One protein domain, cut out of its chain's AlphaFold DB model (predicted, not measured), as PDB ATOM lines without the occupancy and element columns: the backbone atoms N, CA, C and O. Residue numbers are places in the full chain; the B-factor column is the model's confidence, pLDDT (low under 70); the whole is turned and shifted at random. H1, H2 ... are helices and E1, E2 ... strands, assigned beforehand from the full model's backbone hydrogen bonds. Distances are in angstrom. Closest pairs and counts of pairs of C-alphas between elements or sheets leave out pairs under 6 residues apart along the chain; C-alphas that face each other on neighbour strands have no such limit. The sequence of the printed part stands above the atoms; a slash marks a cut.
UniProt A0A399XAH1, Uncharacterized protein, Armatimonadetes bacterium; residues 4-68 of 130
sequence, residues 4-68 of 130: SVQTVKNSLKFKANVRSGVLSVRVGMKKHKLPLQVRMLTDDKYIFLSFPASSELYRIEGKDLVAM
ATOM      1  N   SER A   4      -4.806  27.172 -27.021       88.25
ATOM      2  CA  SER A   4      -6.110  27.830 -26.931       88.25
ATOM      3  C   SER A   4      -7.174  26.990 -27.647       88.25
ATOM      4  O   SER A   4      -6.888  26.331 -28.652       88.25
ATOM      5  N   VAL A   5      -8.421  27.044 -27.172       83.50
ATOM      6  CA  VAL A   5      -9.555  26.346 -27.807       83.50
ATOM      7  C   VAL A   5      -9.688  26.738 -29.280       83.50
ATOM      8  O   VAL A   5      -9.972  25.890 -30.125       83.50
ATOM      9  N   GLN A   6      -9.420  28.002 -29.612       85.00
ATOM     10  CA  GLN A   6      -9.484  28.493 -30.985       85.00
ATOM     11  C   GLN A   6      -8.420  27.843 -31.877       85.00
ATOM     12  O   GLN A   6      -8.723  27.378 -32.977       85.00
ATOM     13  N   THR A   7      -7.186  27.738 -31.381       86.69
ATOM     14  CA  THR A   7      -6.092  27.060 -32.087       86.69
ATOM     15  C   THR A   7      -6.413  25.577 -32.312       86.69
ATOM     16  O   THR A   7      -6.168  25.047 -33.396       86.69
ATOM     17  N   VAL A   8      -7.014  24.910 -31.318       86.38
ATOM     18  CA  VAL A   8      -7.424  23.499 -31.420       86.38
ATOM     19  C   VAL A   8      -8.536  23.317 -32.457       86.38
ATOM     20  O   VAL A   8      -8.406  22.461 -33.330       86.38
ATOM     21  N   LYS A   9      -9.588  24.148 -32.436       86.75
ATOM     22  CA  LYS A   9     -10.693  24.087 -33.412       86.75
ATOM     23  C   LYS A   9     -10.205  24.204 -34.856       86.75
ATOM     24  O   LYS A   9     -10.610  23.409 -35.704       86.75
ATOM     25  N   ASN A  10      -9.309  25.154 -35.124       85.38
ATOM     26  CA  ASN A  10      -8.760  25.360 -36.464       85.38
ATOM     27  C   ASN A  10      -7.985  24.133 -36.956       85.38
ATOM     28  O   ASN A  10      -8.158  23.727 -38.099       85.38
ATOM     29  N   SER A  11      -7.192  23.497 -36.087       84.81
ATOM     30  CA  SER A  11      -6.473  22.265 -36.434       84.81
ATOM     31  C   SER A  11      -7.419  21.085 -36.687       84.81
ATOM     32  O   SER A  11      -7.246  20.347 -37.658       84.81
ATOM     33  N   LEU A  12      -8.449  20.916 -35.851       87.62
ATOM     34  CA  LEU A  12      -9.393  19.799 -35.956       87.62
ATOM     35  C   LEU A  12     -10.254  19.860 -37.224       87.62
ATOM     36  O   LEU A  12     -10.568  18.816 -37.792       87.62
ATOM     37  N   LYS A  13     -10.571  21.058 -37.731       80.62
ATOM     38  CA  LYS A  13     -11.357  21.241 -38.966       80.62
ATOM     39  C   LYS A  13     -10.739  20.565 -40.199       80.62
ATOM     40  O   LYS A  13     -11.485  20.155 -41.092       80.62
ATOM     41  N   PHE A  14      -9.410  20.455 -40.253       79.31
ATOM     42  CA  PHE A  14      -8.683  19.792 -41.346       79.31
ATOM     43  C   PHE A  14      -8.569  18.276 -41.163       79.31
ATOM     44  O   PHE A  14      -8.394  17.564 -42.142       79.31
ATOM     45  N   LYS A  15      -8.679  17.783 -39.924       83.12
ATOM     46  CA  LYS A  15      -8.598  16.351 -39.591       83.12
ATOM     47  C   LYS A  15      -9.958  15.651 -39.581       83.12
ATOM     48  O   LYS A  15     -10.021  14.429 -39.605       83.12
ATOM     49  N   ALA A  16     -11.039  16.415 -39.466       85.00
ATOM     50  CA  ALA A  16     -12.387  15.888 -39.354       85.00
ATOM     51  C   ALA A  16     -12.929  15.398 -40.706       85.00
ATOM     52  O   ALA A  16     -12.845  16.100 -41.715       85.00
ATOM     53  N   ASN A  17     -13.549  14.218 -40.695       85.25
ATOM     54  CA  ASN A  17     -14.135  13.603 -41.882       85.25
ATOM     55  C   ASN A  17     -15.544  14.138 -42.132       85.25
ATOM     56  O   ASN A  17     -16.304  14.369 -41.187       85.25
ATOM     57  N   VAL A  18     -15.907  14.309 -43.403       84.44
ATOM     58  CA  VAL A  18     -17.267  14.705 -43.782       84.44
ATOM     59  C   VAL A  18     -18.200  13.511 -43.603       84.44
ATOM     60  O   VAL A  18     -17.951  12.433 -44.135       84.44
ATOM     61  N   ARG A  19     -19.286  13.701 -42.854       84.75
ATOM     62  CA  ARG A  19     -20.371  12.731 -42.698       84.75
ATOM     63  C   ARG A  19     -21.711  13.409 -42.967       84.75
ATOM     64  O   ARG A  19     -21.944  14.527 -42.509       84.75
ATOM     65  N   SER A  20     -22.592  12.732 -43.692       82.88
ATOM     66  CA  SER A  20     -23.964  13.177 -43.954       82.88
ATOM     67  C   SER A  20     -24.963  12.461 -43.039       82.88
ATOM     68  O   SER A  20     -24.694  11.370 -42.537       82.88
ATOM     69  N   GLY A  21     -26.116  13.088 -42.778       79.75
ATOM     70  CA  GLY A  21     -27.234  12.456 -42.060       79.75
ATOM     71  C   GLY A  21     -26.982  12.146 -40.577       79.75
ATOM     72  O   GLY A  21     -27.711  11.346 -39.992       79.75
ATOM     73  N   VAL A  22     -25.955  12.760 -39.975       81.81
ATOM     74  CA  VAL A  22     -25.608  12.597 -38.549       81.81
ATOM     75  C   VAL A  22     -26.603  13.333 -37.653       81.81
ATOM     76  O   VAL A  22     -26.973  12.842 -36.588       81.81
ATOM     77  N   LEU A  23     -27.048  14.513 -38.088       85.81
ATOM     78  CA  LEU A  23     -28.038  15.287 -37.358       85.81
ATOM     79  C   LEU A  23     -29.453  14.906 -37.774       85.81
ATOM     80  O   LEU A  23     -29.739  14.633 -38.940       85.81
ATOM     81  N   SER A  24     -30.354  14.956 -36.801       88.44
ATOM     82  CA  SER A  24     -31.785  14.836 -37.037       88.44
ATOM     83  C   SER A  24     -32.531  15.907 -36.258       88.44
ATOM     84  O   SER A  24     -32.119  16.287 -35.163       88.44
ATOM     85  N   VAL A  25     -33.631  16.381 -36.831       89.44
ATOM     86  CA  VAL A  25     -34.587  17.265 -36.168       89.44
ATOM     87  C   VAL A  25     -35.850  16.468 -35.904       89.44
ATOM     88  O   VAL A  25     -36.274  15.641 -36.714       89.44
ATOM     89  N   ARG A  26     -36.455  16.696 -34.742       90.81
ATOM     90  CA  ARG A  26     -37.740  16.100 -34.392       90.81
ATOM     91  C   ARG A  26     -38.854  17.090 -34.715       90.81
ATOM     92  O   ARG A  26     -38.908  18.157 -34.116       90.81
ATOM     93  N   VAL A  27     -39.748  16.712 -35.625       86.44
ATOM     94  CA  VAL A  27     -40.957  17.473 -35.961       86.44
ATOM     95  C   VAL A  27     -42.153  16.682 -35.432       86.44
ATOM     96  O   VAL A  27     -42.469  15.588 -35.906       86.44
ATOM     97  N   GLY A  28     -42.764  17.184 -34.356       85.94
ATOM     98  CA  GLY A  28     -43.772  16.444 -33.594       85.94
ATOM     99  C   GLY A  28     -43.213  15.133 -33.018       85.94
ATOM    100  O   GLY A  28     -42.310  15.126 -32.179       85.94
ATOM    101  N   MET A  29     -43.744  13.993 -33.467       87.38
ATOM    102  CA  MET A  29     -43.291  12.662 -33.028       87.38
ATOM    103  C   MET A  29     -42.266  12.013 -33.965       87.38
ATOM    104  O   MET A  29     -41.663  11.006 -33.595       87.38
ATOM    105  N   LYS A  30     -42.040  12.574 -35.158       89.38
ATOM    106  CA  LYS A  30     -41.173  11.978 -36.180       89.38
ATOM    107  C   LYS A  30     -39.784  12.613 -36.151       89.38
ATOM    108  O   LYS A  30     -39.642  13.822 -35.975       89.38
ATOM    109  N   LYS A  31     -38.749  11.784 -36.306       90.81
ATOM    110  CA  LYS A  31     -37.363  12.230 -36.499       90.81
ATOM    111  C   LYS A  31     -37.068  12.284 -37.993       90.81
ATOM    112  O   LYS A  31     -37.266  11.284 -38.677       90.81
ATOM    113  N   HIS A  32     -36.554  13.415 -38.453       90.75
ATOM    114  CA  HIS A  32     -36.142  13.639 -39.831       90.75
ATOM    115  C   HIS A  32     -34.638  13.908 -39.878       90.75
ATOM    116  O   HIS A  32     -34.131  14.708 -39.088       90.75
ATOM    117  N   LYS A  33     -33.907  13.225 -40.762       90.00
ATOM    118  CA  LYS A  33     -32.459  13.436 -40.918       90.00
ATOM    119  C   LYS A  33     -32.209  14.722 -41.697       90.00
ATOM    120  O   LYS A  33     -32.857  14.968 -42.708       90.00
ATOM    121  N   LEU A  34     -31.258  15.526 -41.233       88.31
ATOM    122  CA  LEU A  34     -30.837  16.723 -41.951       88.31
ATOM    123  C   LEU A  34     -29.867  16.332 -43.077       88.31
ATOM    124  O   LEU A  34     -28.865  15.662 -42.794       88.31
ATOM    125  N   PRO A  35     -30.094  16.777 -44.327       85.88
ATOM    126  CA  PRO A  35     -29.208  16.514 -45.461       85.88
ATOM    127  C   PRO A  35     -27.975  17.438 -45.436       85.88
ATOM    128  O   PRO A  35     -27.586  18.021 -46.442       85.88
ATOM    129  N   LEU A  36     -27.359  17.606 -44.264       85.44
ATOM    130  CA  LEU A  36     -26.195  18.463 -44.061       85.44
ATOM    131  C   LEU A  36     -24.923  17.622 -44.023       85.44
ATOM    132  O   LEU A  36     -24.872  16.555 -43.404       85.44
ATOM    133  N   GLN A  37     -23.875  18.145 -44.650       86.00
ATOM    134  CA  GLN A  37     -22.530  17.599 -44.555       86.00
ATOM    135  C   GLN A  37     -21.831  18.188 -43.329       86.00
ATOM    136  O   GLN A  37     -21.486  19.368 -43.296       86.00
ATOM    137  N   VAL A  38     -21.628  17.363 -42.307       88.00
ATOM    138  CA  VAL A  38     -20.989  17.759 -41.049       88.00
ATOM    139  C   VAL A  38     -19.576  17.202 -41.020       88.00
ATOM    140  O   VAL A  38     -19.370  16.016 -41.268       88.00
ATOM    141  N   ARG A  39     -18.588  18.033 -40.682       88.88
ATOM    142  CA  ARG A  39     -17.245  17.528 -40.374       88.88
ATOM    143  C   ARG A  39     -17.210  17.077 -38.927       88.88
ATOM    144  O   ARG A  39     -17.454  17.890 -38.034       88.88
ATOM    145  N   MET A  40     -16.906  15.804 -38.711       89.19
ATOM    146  CA  MET A  40     -16.936  15.190 -37.390       89.19
ATOM    147  C   MET A  40     -15.633  14.463 -37.064       89.19
ATOM    148  O   MET A  40     -15.053  13.780 -37.910       89.19
ATOM    149  N   LEU A  41     -15.205  14.597 -35.810       88.75
ATOM    150  CA  LEU A  41     -14.150  13.795 -35.204       88.75
ATOM    151  C   LEU A  41     -14.602  13.411 -33.794       88.75
ATOM    152  O   LEU A  41     -15.049  14.267 -33.034       88.75
ATOM    153  N   THR A  42     -14.543  12.122 -33.479       88.81
ATOM    154  CA  THR A  42     -15.017  11.551 -32.214       88.81
ATOM    155  C   THR A  42     -13.888  10.786 -31.549       88.81
ATOM    156  O   THR A  42     -13.157  10.069 -32.230       88.81
ATOM    157  N   ASP A  43     -13.803  10.924 -30.238       90.25
ATOM    158  CA  ASP A  43     -12.978  10.148 -29.317       90.25
ATOM    159  C   ASP A  43     -13.864   9.727 -28.126       90.25
ATOM    160  O   ASP A  43     -14.997  10.203 -28.013       90.25
ATOM    161  N   ASP A  44     -13.370   8.887 -27.217       86.81
ATOM    162  CA  ASP A  44     -14.166   8.337 -26.105       86.81
ATOM    163  C   ASP A  44     -14.772   9.413 -25.188       86.81
ATOM    164  O   ASP A  44     -15.828   9.219 -24.586       86.81
ATOM    165  N   LYS A  45     -14.104  10.568 -25.074       92.25
ATOM    166  CA  LYS A  45     -14.506  11.668 -24.179       92.25
ATOM    167  C   LYS A  45     -14.882  12.957 -24.900       92.25
ATOM    168  O   LYS A  45     -15.452  13.851 -24.277       92.25
ATOM    169  N   TYR A  46     -14.546  13.091 -26.182       90.19
ATOM    170  CA  TYR A  46     -14.650  14.363 -26.892       90.19
ATOM    171  C   TYR A  46     -15.241  14.196 -28.283       90.19
ATOM    172  O   TYR A  46     -14.940  13.258 -29.016       90.19
ATOM    173  N   ILE A  47     -16.038  15.185 -28.676       90.06
ATOM    174  CA  ILE A  47     -16.586  15.286 -30.021       90.06
ATOM    175  C   ILE A  47     -16.301  16.670 -30.594       90.06
ATOM    176  O   ILE A  47     -16.526  17.698 -29.956       90.06
ATOM    177  N   PHE A  48     -15.799  16.696 -31.822       89.19
ATOM    178  CA  PHE A  48     -15.664  17.897 -32.627       89.19
ATOM    179  C   PHE A  48     -16.693  17.851 -33.753       89.19
ATOM    180  O   PHE A  48     -16.713  16.905 -34.541       89.19
ATOM    181  N   LEU A  49     -17.521  18.893 -33.834       88.19
ATOM    182  CA  LEU A  49     -18.514  19.090 -34.883       88.19
ATOM    183  C   LEU A  49     -18.286  20.454 -35.525       88.19
ATOM    184  O   LEU A  49     -18.243  21.476 -34.840       88.19
ATOM    185  N   SER A  50     -18.152  20.470 -36.847       87.75
ATOM    186  CA  SER A  50     -18.099  21.694 -37.639       87.75
ATOM    187  C   SER A  50     -19.193  21.650 -38.694       87.75
ATOM    188  O   SER A  50     -19.188  20.787 -39.575       87.75
ATOM    189  N   PHE A  51     -20.092  22.625 -38.614       85.31
ATOM    190  CA  PHE A  51     -21.203  22.807 -39.539       85.31
ATOM    191  C   PHE A  51     -20.860  23.883 -40.571       85.31
ATOM    192  O   PHE A  51     -20.181  24.858 -40.225       85.31
ATOM    193  N   PRO A  52     -21.297  23.734 -41.831       79.62
ATOM    194  CA  PRO A  52     -21.340  24.863 -42.745       79.62
ATOM    195  C   PRO A  52     -22.308  25.916 -42.188       79.62
ATOM    196  O   PRO A  52     -23.338  25.576 -41.607       79.62
ATOM    197  N   ALA A  53     -21.967  27.196 -42.333       75.81
ATOM    198  CA  ALA A  53     -22.895  28.276 -42.026       75.81
ATOM    199  C   ALA A  53     -23.898  28.371 -43.181       75.81
ATOM    200  O   ALA A  53     -23.618  29.019 -44.185       75.81
ATOM    201  N   SER A  54     -25.026  27.675 -43.065       75.88
ATOM    202  CA  SER A  54     -26.127  27.764 -44.022       75.88
ATOM    203  C   SER A  54     -27.446  28.025 -43.304       75.88
ATOM    204  O   SER A  54     -27.664  27.594 -42.170       75.88
ATOM    205  N   SER A  55     -28.311  28.792 -43.958       82.69
ATOM    206  CA  SER A  55     -29.703  29.002 -43.565       82.69
ATOM    207  C   SER A  55     -30.546  28.527 -44.734       82.69
ATOM    208  O   SER A  55     -30.547  29.167 -45.777       82.69
ATOM    209  N   GLU A  56     -31.197  27.380 -44.569       88.06
ATOM    210  CA  GLU A  56     -31.916  26.689 -45.640       88.06
ATOM    211  C   GLU A  56     -33.397  26.552 -45.289       88.06
ATOM    212  O   GLU A  56     -33.762  26.422 -44.115       88.06
ATOM    213  N   LEU A  57     -34.242  26.534 -46.317       91.56
ATOM    214  CA  LEU A  57     -35.656  26.198 -46.194       91.56
ATOM    215  C   LEU A  57     -35.855  24.747 -46.638       91.56
ATOM    216  O   LEU A  57     -35.459  24.378 -47.740       91.56
ATOM    217  N   TYR A  58     -36.461  23.921 -45.785       92.81
ATOM    218  CA  TYR A  58     -36.692  22.505 -46.075       92.81
ATOM    219  C   TYR A  58     -38.180  22.202 -46.241       92.81
ATOM    220  O   TYR A  58     -38.991  22.577 -45.392       92.81
ATOM    221  N   ARG A  59     -38.517  21.438 -47.281       92.62
ATOM    222  CA  ARG A  59     -39.808  20.765 -47.425       92.62
ATOM    223  C   ARG A  59     -39.746  19.400 -46.738       92.62
ATOM    224  O   ARG A  59     -38.764  18.668 -46.869       92.62
ATOM    225  N   ILE A  60     -40.790  19.067 -45.977       92.50
ATOM    226  CA  ILE A  60     -40.930  17.747 -45.352       92.50
ATOM    227  C   ILE A  60     -41.605  16.819 -46.358       92.50
ATOM    228  O   ILE A  60     -42.791  16.971 -46.640       92.50
ATOM    229  N   GLU A  61     -40.865  15.832 -46.852       88.81
ATOM    230  CA  GLU A  61     -41.370  14.824 -47.782       88.81
ATOM    231  C   GLU A  61     -41.303  13.448 -47.121       88.81
ATOM    232  O   GLU A  61     -40.255  12.810 -47.020       88.81
ATOM    233  N   GLY A  62     -42.438  12.991 -46.587       85.94
ATOM    234  CA  GLY A  62     -42.515  11.710 -45.887       85.94
ATOM    235  C   GLY A  62     -41.645  11.668 -44.625       85.94
ATOM    236  O   GLY A  62     -42.062  12.143 -43.565       85.94
ATOM    237  N   LYS A  63     -40.468  11.032 -44.712       82.94
ATOM    238  CA  LYS A  63     -39.477  10.925 -43.619       82.94
ATOM    239  C   LYS A  63     -38.231  11.783 -43.851       82.94
ATOM    240  O   LYS A  63     -37.443  11.938 -42.916       82.94
ATOM    241  N   ASP A  64     -38.097  12.393 -45.019       84.94
ATOM    242  CA  ASP A  64     -36.902  13.120 -45.424       84.94
ATOM    243  C   ASP A  64     -37.137  14.635 -45.438       84.94
ATOM    244  O   ASP A  64     -38.274  15.120 -45.432       84.94
ATOM    245  N   LEU A  65     -36.035  15.385 -45.379       90.31
ATOM    246  CA  LEU A  65     -36.017  16.837 -45.538       90.31
ATOM    247  C   LEU A  65     -35.339  17.157 -46.858       90.31
ATOM    248  O   LEU A  65     -34.179  16.796 -47.060       90.31
ATOM    249  N   VAL A  66     -36.057  17.856 -47.728       90.81
ATOM    250  CA  VAL A  66     -35.569  18.271 -49.043       90.81
ATOM    251  C   VAL A  66     -35.352  19.774 -49.013       90.81
ATOM    252  O   VAL A  66     -36.264  20.519 -48.661       90.81
ATOM    253  N   ALA A  67     -34.130  20.225 -49.302       90.94
ATOM    254  CA  ALA A  67     -33.835  21.654 -49.374       90.94
ATOM    255  C   ALA A  67     -34.561  22.251 -50.583       90.94
ATOM    256  O   ALA A  67     -34.466  21.703 -51.681       90.94
ATOM    257  N   MET A  68     -35.273  23.353 -50.371       92.88
ATOM    258  CA  MET A  68     -35.905  24.094 -51.455       92.88
ATOM    259  C   MET A  68     -34.846  24.822 -52.281       92.88
ATOM    260  O   MET A  68     -33.841  25.302 -51.750       92.88
TER     261      MET A  68
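What this domain is: This is residues 4 to 68 of the 130 residues of an uncharacterized protein of Armatimonadetes bacterium (UniProt A0A399XAH1). The model is a loose, elongated piece in two parts: at one end a small three-stranded sheet, E1, E4 and E5, with the helix H1 across one face, and at the other end two hairpins, E2 with E3 and E6 with E7, which come near each other at E3 and E7. Three stretches of chain join the two parts, from E1 to E2, from E3 to E4 and from E5 to E6. The printed part has 65 residues, with one named helix and seven named strands in the order H1 E1 E2 E3 E4 E5 E6 E7. The larger sheet has the order E1 - E4 - E5, each hairpin is a sheet of two strands, the three sheets are antiparallel, and the class is mixed, helices and strands. The whole is loose, with a radius of gyration of the C-alphas of 14.3 A and spans of 42 by 25 by 17 A.

How they stand to each other: In the larger sheet E4, residues 37 to 42, is the inner strand, and E1, residues 17 to 20, and E5, residues 47 to 50, are its edge strands. E1 and E4 are antiparallel at 127 degrees, with N 19 and O 38 2.8 A apart, within hydrogen-bond range. E4 and E5 form a hairpin at 158 degrees, with N 48 and O 41 at 2.8 A. H1, residues 5 to 15, is on this sheet at a height of 9.2 A and runs across the strands, at 77 degrees to E5 on the local plane. It lies over E5 and only just over E4, on which 3 of its C-alphas fall. The closest C-alphas of H1 and E5 are those of Lys 13 and Ser 50, 6.9 A apart. In H1, 5 of 7 O i to N i+4 pairs are within hydrogen-bond range. E2, residues 24 to 27, and E3, residues 30 to 33, form a hairpin, with N 32 and O 25 at 2.8 A. E6, residues 58 to 61, and E7, residues 64 to 67, form another, with N 59 and O 66 at 2.8 A. The closest C-alphas of E3 and E7 are those of His 32 and Asp 64, 5.7 A apart. H1 is apart from E2, E3, E6 and E7.

Where its parts are: E4 is the longest strand, 15.7 A from C-alpha 37 at (-22.530, 17.599, -44.555) to C-alpha 42. H1 is 15.5 A long and begins at C-alpha 5, (-9.555, 26.346, -27.807). E7 ends at C-alpha 67, (-33.835, 21.654, -49.374).

The domain as a whole: The two C-alphas farthest apart are those of Ser 4 and Gly 62, at 44.1 A. The printed part has no cut. The link from E5 to E6, 7 residues, is short, and the other links are tight. The mean pLDDT of the printed part is 86.8, and no printed residue is under 70.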